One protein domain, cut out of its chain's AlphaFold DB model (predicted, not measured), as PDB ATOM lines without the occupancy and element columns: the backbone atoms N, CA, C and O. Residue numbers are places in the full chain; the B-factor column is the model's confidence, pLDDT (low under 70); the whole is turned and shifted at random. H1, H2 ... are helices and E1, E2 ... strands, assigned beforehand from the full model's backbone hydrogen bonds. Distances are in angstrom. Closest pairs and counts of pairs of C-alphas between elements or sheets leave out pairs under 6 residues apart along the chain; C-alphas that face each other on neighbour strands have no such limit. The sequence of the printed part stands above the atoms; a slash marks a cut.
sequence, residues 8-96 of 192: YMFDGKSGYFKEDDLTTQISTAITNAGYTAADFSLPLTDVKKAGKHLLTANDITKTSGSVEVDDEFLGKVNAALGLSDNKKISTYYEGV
ATOM      1  N   TYR A   8      -0.652  30.882   2.060       96.56
ATOM      2  CA  TYR A   8      -1.920  30.355   2.535       96.56
ATOM      3  C   TYR A   8      -3.073  30.856   1.667       96.56
ATOM      4  O   TYR A   8      -3.050  31.978   1.154       96.56
ATOM      5  N   MET A   9      -4.107  30.035   1.524       95.19
ATOM      6  CA  MET A   9      -5.392  30.414   0.940       95.19
ATOM      7  C   MET A   9      -6.513  29.929   1.854       95.19
ATOM      8  O   MET A   9      -6.433  28.832   2.396       95.19
ATOM      9  N   PHE A  10      -7.568  30.723   2.011       93.25
ATOM     10  CA  PHE A  10      -8.744  30.330   2.788       93.25
ATOM     11  C   PHE A  10      -9.888  30.039   1.827       93.25
ATOM     12  O   PHE A  10     -10.229  30.893   1.005       93.25
ATOM     13  N   ASP A  11     -10.519  28.876   1.956       90.00
ATOM     14  CA  ASP A  11     -11.704  28.571   1.161       90.00
ATOM     15  C   ASP A  11     -12.808  29.615   1.416       90.00
ATOM     16  O   ASP A  11     -13.232  29.856   2.546       90.00
ATOM     17  N   GLY A  12     -13.281  30.258   0.345       84.94
ATOM     18  CA  GLY A  12     -14.274  31.336   0.416       84.94
ATOM     19  C   GLY A  12     -13.701  32.750   0.565       84.94
ATOM     20  O   GLY A  12     -14.483  33.701   0.570       84.94
ATOM     21  N   LYS A  13     -12.373  32.917   0.626       88.00
ATOM     22  CA  LYS A  13     -11.703  34.223   0.512       88.00
ATOM     23  C   LYS A  13     -10.828  34.256  -0.736       88.00
ATOM     24  O   LYS A  13     -10.178  33.275  -1.082       88.00
ATOM     25  N   SER A  14     -10.797  35.399  -1.411       88.25
ATOM     26  CA  SER A  14      -9.879  35.627  -2.523       88.25
ATOM     27  C   SER A  14      -8.524  36.120  -2.013       88.25
ATOM     28  O   SER A  14      -8.453  36.902  -1.067       88.25
ATOM     29  N   GLY A  15      -7.451  35.688  -2.675       91.00
ATOM     30  CA  GLY A  15      -6.093  36.167  -2.423       91.00
ATOM     31  C   GLY A  15      -5.138  35.108  -1.878       91.00
ATOM     32  O   GLY A  15      -5.522  33.980  -1.571       91.00
ATOM     33  N   TYR A  16      -3.874  35.514  -1.790       92.88
ATOM     34  CA  TYR A  16      -2.774  34.741  -1.224       92.88
ATOM     35  C   TYR A  16      -2.284  35.457   0.024       92.88
ATOM     36  O   TYR A  16      -2.049  36.665  -0.014       92.88
ATOM     37  N   PHE A  17      -2.131  34.709   1.106       95.06
ATOM     38  CA  PHE A  17      -1.846  35.255   2.423       95.06
ATOM     39  C   PHE A  17      -0.483  34.779   2.909       95.06
ATOM     40  O   PHE A  17      -0.075  33.649   2.629       95.06
ATOM     41  N   LYS A  18       0.209  35.643   3.647       94.88
ATOM     42  CA  LYS A  18       1.428  35.306   4.386       94.88
ATOM     43  C   LYS A  18       1.087  34.897   5.817       94.88
ATOM     44  O   LYS A  18      -0.062  34.965   6.250       94.88
ATOM     45  N   GLU A  19       2.096  34.482   6.569       94.38
ATOM     46  CA  GLU A  19       1.922  34.075   7.966       94.38
ATOM     47  C   GLU A  19       1.417  35.218   8.866       94.38
ATOM     48  O   GLU A  19       0.566  34.993   9.728       94.38
ATOM     49  N   ASP A  20       1.856  36.454   8.622       95.44
ATOM     50  CA  ASP A  20       1.366  37.628   9.358       95.44
ATOM     51  C   ASP A  20      -0.133  37.868   9.106       95.44
ATOM     52  O   ASP A  20      -0.897  38.167  10.031       95.44
ATOM     53  N   ASP A  21      -0.581  37.670   7.862       95.12
ATOM     54  CA  ASP A  21      -1.996  37.764   7.495       95.12
ATOM     55  C   ASP A  21      -2.811  36.653   8.166       95.12
ATOM     56  O   ASP A  21      -3.926  36.894   8.632       95.12
ATOM     57  N   LEU A  22      -2.262  35.435   8.232       95.38
ATOM     58  CA  LEU A  22      -2.874  34.290   8.906       95.38
ATOM     59  C   LEU A  22      -3.049  34.574  10.406       95.38
ATOM     60  O   LEU A  22      -4.158  34.467  10.928       95.38
ATOM     61  N   THR A  23      -1.988  35.028  11.073       96.81
ATOM     62  CA  THR A  23      -1.989  35.395  12.499       96.81
ATOM     63  C   THR A  23      -3.013  36.495  12.795       96.81
ATOM     64  O   THR A  23      -3.796  36.396  13.745       96.81
ATOM     65  N   THR A  24      -3.068  37.521  11.942       97.38
ATOM     66  CA  THR A  24      -4.024  38.635  12.059       97.38
ATOM     67  C   THR A  24      -5.469  38.160  11.904       97.38
ATOM     68  O   THR A  24      -6.348  38.527  12.693       97.38
ATOM     69  N   GLN A  25      -5.729  37.320  10.901       96.38
ATOM     70  CA  GLN A  25      -7.064  36.789  10.635       96.38
ATOM     71  C   GLN A  25      -7.546  35.862  11.752       96.38
ATOM     72  O   GLN A  25      -8.702  35.974  12.157       96.38
ATOM     73  N   ILE A  26      -6.680  34.999  12.289       97.38
ATOM     74  CA  ILE A  26      -7.025  34.119  13.415       97.38
ATOM     75  C   ILE A  26      -7.293  34.943  14.677       97.38
ATOM     76  O   ILE A  26      -8.312  34.735  15.327       97.38
ATOM     77  N   SER A  27      -6.461  35.940  14.988       98.06
ATOM     78  CA  SER A  27      -6.682  36.829  16.142       98.06
ATOM     79  C   SER A  27      -8.013  37.588  16.038       98.06
ATOM     80  O   SER A  27      -8.762  37.723  17.011       98.06
ATOM     81  N   THR A  28      -8.357  38.035  14.829       98.12
ATOM     82  CA  THR A  28      -9.656  38.660  14.549       98.12
ATOM     83  C   THR A  28     -10.799  37.657  14.707       98.12
ATOM     84  O   THR A  28     -11.825  37.989  15.293       98.12
ATOM     85  N   ALA A  29     -10.629  36.415  14.250       97.69
ATOM     86  CA  ALA A  29     -11.630  35.366  14.412       97.69
ATOM     87  C   ALA A  29     -11.854  34.969  15.878       97.69
ATOM     88  O   ALA A  29     -13.002  34.790  16.272       97.69
ATOM     89  N   ILE A  30     -10.798  34.911  16.697       98.38
ATOM     90  CA  ILE A  30     -10.900  34.711  18.152       98.38
ATOM     91  C   ILE A  30     -11.746  35.827  18.778       98.38
ATOM     92  O   ILE A  30     -12.673  35.551  19.540       98.38
ATOM     93  N   THR A  31     -11.497  37.077  18.382       98.31
ATOM     94  CA  THR A  31     -12.282  38.235  18.841       98.31
ATOM     95  C   THR A  31     -13.745  38.146  18.398       98.31
ATOM     96  O   THR A  31     -14.654  38.320  19.209       98.31
ATOM     97  N   ASN A  32     -13.994  37.803  17.132       97.81
ATOM     98  CA  ASN A  32     -15.343  37.645  16.580       97.81
ATOM     99  C   ASN A  32     -16.106  36.460  17.193       97.81
ATOM    100  O   ASN A  32     -17.332  36.491  17.255       97.81
ATOM    101  N   ALA A  33     -15.395  35.434  17.663       97.44
ATOM    102  CA  ALA A  33     -15.954  34.311  18.408       97.44
ATOM    103  C   ALA A  33     -16.304  34.665  19.870       97.44
ATOM    104  O   ALA A  33     -16.861  33.828  20.581       97.44
ATOM    105  N   GLY A  34     -16.027  35.900  20.310       96.88
ATOM    106  CA  GLY A  34     -16.357  36.405  21.644       96.88
ATOM    107  C   GLY A  34     -15.253  36.217  22.687       96.88
ATOM    108  O   GLY A  34     -15.522  36.354  23.879       96.88
ATOM    109  N   TYR A  35     -14.028  35.909  22.261       97.25
ATOM    110  CA  TYR A  35     -12.879  35.684  23.139       97.25
ATOM    111  C   TYR A  35     -11.860  36.826  23.042       97.25
ATOM    112  O   TYR A  35     -11.825  37.578  22.071       97.25
ATOM    113  N   THR A  36     -10.985  36.968  24.036       97.56
ATOM    114  CA  THR A  36      -9.923  37.981  24.011       97.56
ATOM    115  C   THR A  36      -8.682  37.425  23.316       97.56
ATOM    116  O   THR A  36      -7.983  36.590  23.873       97.56
ATOM    117  N   ALA A  37      -8.371  37.897  22.104       97.50
ATOM    118  CA  ALA A  37      -7.246  37.375  21.315       97.50
ATOM    119  C   ALA A  37      -5.881  37.449  22.025       97.50
ATOM    120  O   ALA A  37      -5.047  36.574  21.824       97.50
ATOM    121  N   ALA A  38      -5.669  38.451  22.885       97.50
ATOM    122  CA  ALA A  38      -4.430  38.611  23.652       97.50
ATOM    123  C   ALA A  38      -4.191  37.507  24.704       97.50
ATOM    124  O   ALA A  38      -3.062  37.366  25.168       97.50
ATOM    125  N   ASP A  39      -5.217  36.721  25.054       97.94
ATOM    126  CA  ASP A  39      -5.094  35.575  25.966       97.94
ATOM    127  C   ASP A  39      -4.490  34.328  25.302       97.94
ATOM    128  O   ASP A  39      -4.288  33.305  25.964       97.94
ATOM    129  N   PHE A  40      -4.200  34.394  24.000       98.06
ATOM    130  CA  PHE A  40      -3.713  33.274  23.211       98.06
ATOM    131  C   PHE A  40      -2.468  33.652  22.405       98.06
ATOM    132  O   PHE A  40      -2.298  34.775  21.935       98.06
ATOM    133  N   SER A  41      -1.608  32.663  22.196       97.38
ATOM    134  CA  SER A  41      -0.503  32.693  21.242       97.38
ATOM    135  C   SER A  41      -0.795  31.742  20.084       97.38
ATOM    136  O   SER A  41      -1.510  30.752  20.249       97.38
ATOM    137  N   LEU A  42      -0.250  32.051  18.908       97.69
ATOM    138  CA  LEU A  42      -0.522  31.337  17.661       97.69
ATOM    139  C   LEU A  42       0.768  30.693  17.124       97.69
ATOM    140  O   LEU A  42       1.413  31.267  16.249       97.69
ATOM    141  N   PRO A  43       1.199  29.531  17.651       95.75
ATOM    142  CA  PRO A  43       2.344  28.803  17.096       95.75
ATOM    143  C   PRO A  43       2.088  28.269  15.674       95.75
ATOM    144  O   PRO A  43       3.036  28.163  14.886       95.75
ATOM    145  N   LEU A  44       0.819  27.989  15.331       96.50
ATOM    146  CA  LEU A  44       0.371  27.514  14.009       96.50
ATOM    147  C   LEU A  44       1.061  26.214  13.554       96.50
ATOM    148  O   LEU A  44       1.396  26.052  12.380       96.50
ATOM    149  N   THR A  45       1.332  25.306  14.497       95.88
ATOM    150  CA  THR A  45       2.161  24.109  14.285       95.88
ATOM    151  C   THR A  45       1.638  23.183  13.186       95.88
ATOM    152  O   THR A  45       2.432  22.661  12.399       95.88
ATOM    153  N   ASP A  46       0.327  22.951  13.129       96.44
ATOM    154  CA  ASP A  46      -0.282  22.029  12.172       96.44
ATOM    155  C   ASP A  46      -0.642  22.746  10.870       96.44
ATOM    156  O   ASP A  46      -0.299  22.248   9.797       96.44
ATOM    157  N   VAL A  47      -1.195  23.962  10.946       96.44
ATOM    158  CA  VAL A  47      -1.534  24.770   9.761       96.44
ATOM    159  C   VAL A  47      -0.313  25.093   8.896       96.44
ATOM    160  O   VAL A  47      -0.453  25.246   7.687       96.44
ATOM    161  N   LYS A  48       0.898  25.170   9.459       95.19
ATOM    162  CA  LYS A  48       2.133  25.418   8.689       95.19
ATOM    163  C   LYS A  48       2.576  24.256   7.800       95.19
ATOM    164  O   LYS A  48       3.423  24.454   6.929       95.19
ATOM    165  N   LYS A  49       2.046  23.049   8.006       95.94
ATOM    166  CA  LYS A  49       2.373  21.881   7.176       95.94
ATOM    167  C   LYS A  49       1.677  21.994   5.821       95.94
ATOM    168  O   LYS A  49       0.639  22.639   5.714       95.94
ATOM    169  N   ALA A  50       2.218  21.355   4.786       96.50
ATOM    170  CA  ALA A  50       1.533  21.261   3.497       96.50
ATOM    171  C   ALA A  50       0.132  20.643   3.662       96.50
ATOM    172  O   ALA A  50      -0.074  19.792   4.528       96.50
ATOM    173  N   GLY A  51      -0.826  21.074   2.842       95.50
ATOM    174  CA  GLY A  51      -2.162  20.478   2.804       95.50
ATOM    175  C   GLY A  51      -3.290  21.410   3.230       95.50
ATOM    176  O   GLY A  51      -3.188  22.631   3.111       95.50
ATOM    177  N   LYS A  52      -4.414  20.813   3.638       95.06
ATOM    178  CA  LYS A  52      -5.656  21.516   3.981       95.06
ATOM    179  C   LYS A  52      -6.016  21.315   5.446       95.06
ATOM    180  O   LYS A  52      -6.241  20.184   5.869       95.06
ATOM    181  N   HIS A  53      -6.199  22.413   6.169       96.38
ATOM    182  CA  HIS A  53      -6.285  22.411   7.628       96.38
ATOM    183  C   HIS A  53      -7.533  23.122   8.153       96.38
ATOM    184  O   HIS A  53      -7.971  24.137   7.606       96.38
ATOM    185  N   LEU A  54      -8.076  22.590   9.244       97.38
ATOM    186  CA  LEU A  54      -8.808  23.373  10.240       97.38
ATOM    187  C   LEU A  54      -7.830  23.716  11.365       97.38
ATOM    188  O   LEU A  54      -6.837  23.014  11.537       97.38
ATOM    189  N   LEU A  55      -8.116  24.762  12.138       97.50
ATOM    190  CA  LEU A  55      -7.337  25.037  13.342       97.50
ATOM    191  C   LEU A  55      -7.561  23.938  14.374       97.50
ATOM    192  O   LEU A  55      -8.703  23.550  14.632       97.50
ATOM    193  N   THR A  56      -6.465  23.502  14.984       96.88
ATOM    194  CA  THR A  56      -6.429  22.489  16.039       96.88
ATOM    195  C   THR A  56      -5.831  23.061  17.328       96.88
ATOM    196  O   THR A  56      -5.310  24.179  17.357       96.88
ATOM    197  N   ALA A  57      -5.838  22.270  18.405       96.62
ATOM    198  CA  ALA A  57      -5.210  22.645  19.672       96.62
ATOM    199  C   ALA A  57      -3.680  22.851  19.575       96.62
ATOM    200  O   ALA A  57      -3.097  23.488  20.447       96.62
ATOM    201  N   ASN A  58      -3.016  22.365  18.517       96.94
ATOM    202  CA  ASN A  58      -1.582  22.596  18.298       96.94
ATOM    203  C   ASN A  58      -1.282  23.952  17.634       96.94
ATOM    204  O   ASN A  58      -0.124  24.376  17.581       96.94
ATOM    205  N   ASP A  59      -2.304  24.622  17.097       97.88
ATOM    206  CA  ASP A  59      -2.165  25.895  16.388       97.88
ATOM    207  C   ASP A  59      -2.369  27.109  17.298       97.88
ATOM    208  O   ASP A  59      -1.909  28.201  16.961       97.88
ATOM    209  N   ILE A  60      -3.036  26.915  18.441       97.75
ATOM    210  CA  ILE A  60      -3.408  27.961  19.398       97.75
ATOM    211  C   ILE A  60      -3.044  27.497  20.807       97.75
ATOM    212  O   ILE A  60      -3.466  26.435  21.250       97.75
ATOM    213  N   THR A  61      -2.294  28.310  21.545       97.00
ATOM    214  CA  THR A  61      -1.923  28.024  22.934       97.00
ATOM    215  C   THR A  61      -2.379  29.154  23.838       97.00
ATOM    216  O   THR A  61      -2.000  30.308  23.633       97.00
ATOM    217  N   LYS A  62      -3.166  28.821  24.862       97.25
ATOM    218  CA  LYS A  62      -3.562  29.752  25.921       97.25
ATOM    219  C   LYS A  62      -2.332  30.261  26.678       97.25
ATOM    220  O   LYS A  62      -1.505  29.472  27.129       97.25
ATOM    221  N   THR A  63      -2.239  31.573  26.853       97.12
ATOM    222  CA  THR A  63      -1.177  32.243  27.619       97.12
ATOM    223  C   THR A  63      -1.716  32.922  28.877       97.12
ATOM    224  O   THR A  63      -0.997  33.014  29.872       97.12
ATOM    225  N   SER A  64      -2.977  33.359  28.866       96.25
ATOM    226  CA  SER A  64      -3.677  33.949  30.013       96.25
ATOM    227  C   SER A  64      -5.191  33.705  29.938       96.25
ATOM    228  O   SER A  64      -5.661  32.895  29.143       96.25
ATOM    229  N   GLY A  65      -5.967  34.340  30.819       93.12
ATOM    230  CA  GLY A  65      -7.426  34.224  30.832       93.12
ATOM    231  C   GLY A  65      -7.957  32.896  31.387       93.12
ATOM    232  O   GLY A  65      -7.221  32.048  31.898       93.12
ATOM    233  N   SER A  66      -9.278  32.725  31.321       93.12
ATOM    234  CA  SER A  66      -9.989  31.577  31.914       93.12
ATOM    235  C   SER A  66     -10.428  30.533  30.887       93.12
ATOM    236  O   SER A  66     -10.715  29.405  31.264       93.12
ATOM    237  N   VAL A  67     -10.486  30.898  29.605       95.69
ATOM    238  CA  VAL A  67     -10.988  30.041  28.519       95.69
ATOM    239  C   VAL A  67      -9.899  29.063  28.088       95.69
ATOM    240  O   VAL A  67      -8.759  29.475  27.901       95.69
ATOM    241  N   GLU A  68     -10.239  27.783  27.959       96.38
ATOM    242  CA  GLU A  68      -9.339  26.741  27.453       96.38
ATOM    243  C   GLU A  68      -9.487  26.569  25.932       96.38
ATOM    244  O   GLU A  68     -10.529  26.890  25.360       96.38
ATOM    245  N   VAL A  69      -8.441  26.061  25.271       97.19
ATOM    246  CA  VAL A  69      -8.469  25.729  23.834       97.19
ATOM    247  C   VAL A  69      -9.052  24.324  23.668       97.19
ATOM    248  O   VAL A  69      -8.321  23.349  23.498       97.19
ATOM    249  N   ASP A  70     -10.372  24.221  23.785       97.19
ATOM    250  CA  ASP A  70     -11.138  22.986  23.594       97.19
ATOM    251  C   ASP A  70     -11.884  22.959  22.246       97.19
ATOM    252  O   ASP A  70     -11.790  23.885  21.432       97.19
ATOM    253  N   ASP A  71     -12.631  21.881  21.991       97.12
ATOM    254  CA  ASP A  71     -13.385  21.696  20.746       97.12
ATOM    255  C   ASP A  71     -14.472  22.769  20.542       97.12
ATOM    256  O   ASP A  71     -14.755  23.147  19.403       97.12
ATOM    257  N   GLU A  72     -15.073  23.295  21.618       97.50
ATOM    258  CA  GLU A  72     -16.081  24.358  21.518       97.50
ATOM    259  C   GLU A  72     -15.428  25.678  21.087       97.50
ATOM    260  O   GLU A  72     -15.916  26.345  20.166       97.50
ATOM    261  N   PHE A  73     -14.306  26.035  21.715       98.19
ATOM    262  CA  PHE A  73     -13.497  27.186  21.332       98.19
ATOM    263  C   PHE A  73     -13.039  27.073  19.872       98.19
ATOM    264  O   PHE A  73     -13.308  27.971  19.069       98.19
ATOM    265  N   LEU A  74     -12.409  25.953  19.498       98.06
ATOM    266  CA  LEU A  74     -11.912  25.719  18.140       98.06
ATOM    267  C   LEU A  74     -13.045  25.734  17.112       98.06
ATOM    268  O   LEU A  74     -12.884  26.311  16.036       98.06
ATOM    269  N   GLY A  75     -14.202  25.156  17.441       98.06
ATOM    270  CA  GLY A  75     -15.391  25.184  16.595       98.06
ATOM    271  C   GLY A  75     -15.861  26.610  16.301       98.06
ATOM    272  O   GLY A  75     -16.079  26.958  15.137       98.06
ATOM    273  N   LYS A  76     -15.953  27.473  17.323       98.12
ATOM    274  CA  LYS A  76     -16.351  28.881  17.141       98.12
ATOM    275  C   LYS A  76     -15.316  29.690  16.365       98.12
ATOM    276  O   LYS A  76     -15.700  30.473  15.499       98.12
ATOM    277  N   VAL A  77     -14.023  29.499  16.632       98.06
ATOM    278  CA  VAL A  77     -12.949  30.221  15.926       98.06
ATOM    279  C   VAL A  77     -12.869  29.796  14.457       98.06
ATOM    280  O   VAL A  77     -12.830  30.657  13.577       98.06
ATOM    281  N   ASN A  78     -12.917  28.491  14.163       97.88
ATOM    282  CA  ASN A  78     -12.969  27.987  12.787       97.88
ATOM    283  C   ASN A  78     -14.213  28.511  12.050       97.88
ATOM    284  O   ASN A  78     -14.097  29.010  10.929       97.88
ATOM    285  N   ALA A  79     -15.386  28.491  12.692       97.12
ATOM    286  CA  ALA A  79     -16.608  29.048  12.113       97.12
ATOM    287  C   ALA A  79     -16.495  30.561  11.848       97.12
ATOM    288  O   ALA A  79     -16.912  31.028  10.788       97.12
ATOM    289  N   ALA A  80     -15.876  31.327  12.754       97.00
ATOM    290  CA  ALA A  80     -15.623  32.759  12.576       97.00
ATOM    291  C   ALA A  80     -14.636  33.064  11.430       97.00
ATOM    292  O   ALA A  80     -14.698  34.141  10.834       97.00
ATOM    293  N   LEU A  81     -13.760  32.116  11.071       95.62
ATOM    294  CA  LEU A  81     -12.931  32.177   9.858       95.62
ATOM    295  C   LEU A  81     -13.681  31.774   8.579       95.62
ATOM    296  O   LEU A  81     -13.147  31.973   7.485       95.62
ATOM    297  N   GLY A  82     -14.902  31.245   8.701       95.50
ATOM    298  CA  GLY A  82     -15.694  30.700   7.597       95.50
ATOM    299  C   GLY A  82     -15.332  29.260   7.222       95.50
ATOM    300  O   GLY A  82     -15.693  28.813   6.131       95.50
ATOM    301  N   LEU A  83     -14.616  28.552   8.100       96.38
ATOM    302  CA  LEU A  83     -14.112  27.203   7.866       96.38
ATOM    303  C   LEU A  83     -15.103  26.124   8.322       96.38
ATOM    304  O   LEU A  83     -15.920  26.330   9.219       96.38
ATOM    305  N   SER A  84     -15.017  24.963   7.683       94.75
ATOM    306  CA  SER A  84     -15.780  23.746   7.973       94.75
ATOM    307  C   SER A  84     -15.075  22.535   7.352       94.75
ATOM    308  O   SER A  84     -14.055  22.682   6.681       94.75
ATOM    309  N   ASP A  85     -15.637  21.333   7.479       90.44
ATOM    310  CA  ASP A  85     -15.064  20.130   6.851       90.44
ATOM    311  C   ASP A  85     -14.844  20.272   5.334       90.44
ATOM    312  O   ASP A  85     -13.919  19.675   4.781       90.44
ATOM    313  N   ASN A  86     -15.646  21.116   4.676       88.56
ATOM    314  CA  ASN A  86     -15.569  21.399   3.241       88.56
ATOM    315  C   ASN A  86     -14.852  22.717   2.895       88.56
ATOM    316  O   ASN A  86     -14.676  23.006   1.712       88.56
ATOM    317  N   LYS A  87     -14.493  23.538   3.889       93.94
ATOM    318  CA  LYS A  87     -13.826  24.835   3.703       93.94
ATOM    319  C   LYS A  87     -12.650  24.951   4.662       93.94
ATOM    320  O   LYS A  87     -12.848  25.122   5.858       93.94
ATOM    321  N   LYS A  88     -11.431  24.860   4.147       95.88
ATOM    322  CA  LYS A  88     -10.198  24.754   4.934       95.88
ATOM    323  C   LYS A  88      -9.197  25.852   4.573       95.88
ATOM    324  O   LYS A  88      -9.366  26.594   3.604       95.88
ATOM    325  N   ILE A  89      -8.140  25.947   5.372       96.81
ATOM    326  CA  ILE A  89      -6.939  26.723   5.053       96.81
ATOM    327  C   ILE A  89      -6.025  25.820   4.228       96.81
ATOM    328  O   ILE A  89      -5.637  24.753   4.692       96.81
ATOM    329  N   SER A  90      -5.701  26.226   3.005       96.31
ATOM    330  CA  SER A  90      -4.732  25.544   2.147       96.31
ATOM    331  C   SER A  90      -3.348  26.148   2.354       96.31
ATOM    332  O   SER A  90      -3.173  27.344   2.117       96.31
ATOM    333  N   THR A  91      -2.378  25.329   2.748       97.62
ATOM    334  CA  THR A  91      -0.987  25.731   2.982       97.62
ATOM    335  C   THR A  91      -0.088  25.166   1.896       97.62
ATOM    336  O   THR A  91       0.168  23.964   1.843       97.62
ATOM    337  N   TYR A  92       0.420  26.045   1.041       96.75
ATOM    338  CA  TYR A  92       1.360  25.707  -0.022       96.75
ATOM    339  C   TYR A  92       2.773  25.851   0.532       96.75
ATOM    340  O   TYR A  92       3.404  26.903   0.397       96.75
ATOM    341  N   TYR A  93       3.230  24.815   1.237       96.25
ATOM    342  CA  TYR A  93       4.553  24.789   1.858       96.25
ATOM    343  C   TYR A  93       5.640  24.942   0.792       96.25
ATOM    344  O   TYR A  93       5.612  24.252  -0.227       96.25
ATOM    345  N   GLU A  94       6.550  25.898   0.994       94.88
ATOM    346  CA  GLU A  94       7.592  26.276   0.024       94.88
ATOM    347  C   GLU A  94       7.037  26.635  -1.370       94.88
ATOM    348  O   GLU A  94       7.706  26.501  -2.395       94.88
ATOM    349  N   GLY A  95       5.775  27.075  -1.431       92.88
ATOM    350  CA  GLY A  95       5.086  27.401  -2.678       92.88
ATOM    351  C   GLY A  95       4.820  26.195  -3.588       92.88
ATOM    352  O   GLY A  95       4.474  26.384  -4.756       92.88
ATOM    353  N   VAL A  96       4.979  24.964  -3.087       94.00
ATOM    354  CA  VAL A  96       4.740  23.736  -3.853       94.00
ATOM    355  C   VAL A  96       3.245  23.548  -4.096       94.00
ATOM    356  O   VAL A  96       2.420  23.737  -3.203       94.00
TER     357      VAL A  96
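Overview. This is residues 8 to 96 of the 192 residues of the protein "Fimbrillin_C domain-containing protein" of Prevotella sp. AM34-19LB (UniProt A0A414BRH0). This elongated body has little regular structure: a small three-strand sheet at one end, two helices meeting at a steep angle, and long loops, with residues 64 to 66 at the far end. The 89 printed residues run E1 H1 E2 H2 E3; the antiparallel sheet is ordered E1 E3 E2. The class is mixed, with 34 residues in named elements; it is compact, radius of gyration of the C-alphas 12.2 A, spanning 39 by 21 by 19 A.

Arrangement. E1, residues 8 to 10, is antiparallel to E3, residues 89 to 92; N 9 and O 90 are 2.9 A apart, within hydrogen-bond range. H1, residues 19 to 32, only grazes the sheet with residues 19 to 22. E2, residues 51 to 53, is antiparallel to E3; N 53 and O 89 are 2.8 A apart, within range. H2, residues 71 to 80, is not on the sheet. Residues 26 to 32 of H1 touch H2, closest C-alphas Ala 29 and Ala 80, 5.1 A, only just about perpendicular at 73 degrees. In H1 and H2 every O i to N i+4 pair is within range. E1 and H2 are apart.

Along the chain. E1 begins at C-alpha 8 (-1.920, 30.355, 2.535). H1 is 19.6 A long, H2 13.9 A, E3 9.8 A, ending at C-alpha 92 (1.360, 25.707, -0.022).

Size, cuts and confidence. The farthest C-alphas, Ser 66 and Val 96, are 39.5 A apart. The links H1 to E2 and E2 to H2 are long. The printed part has no cut; no printed residue is under 70 in pLDDT.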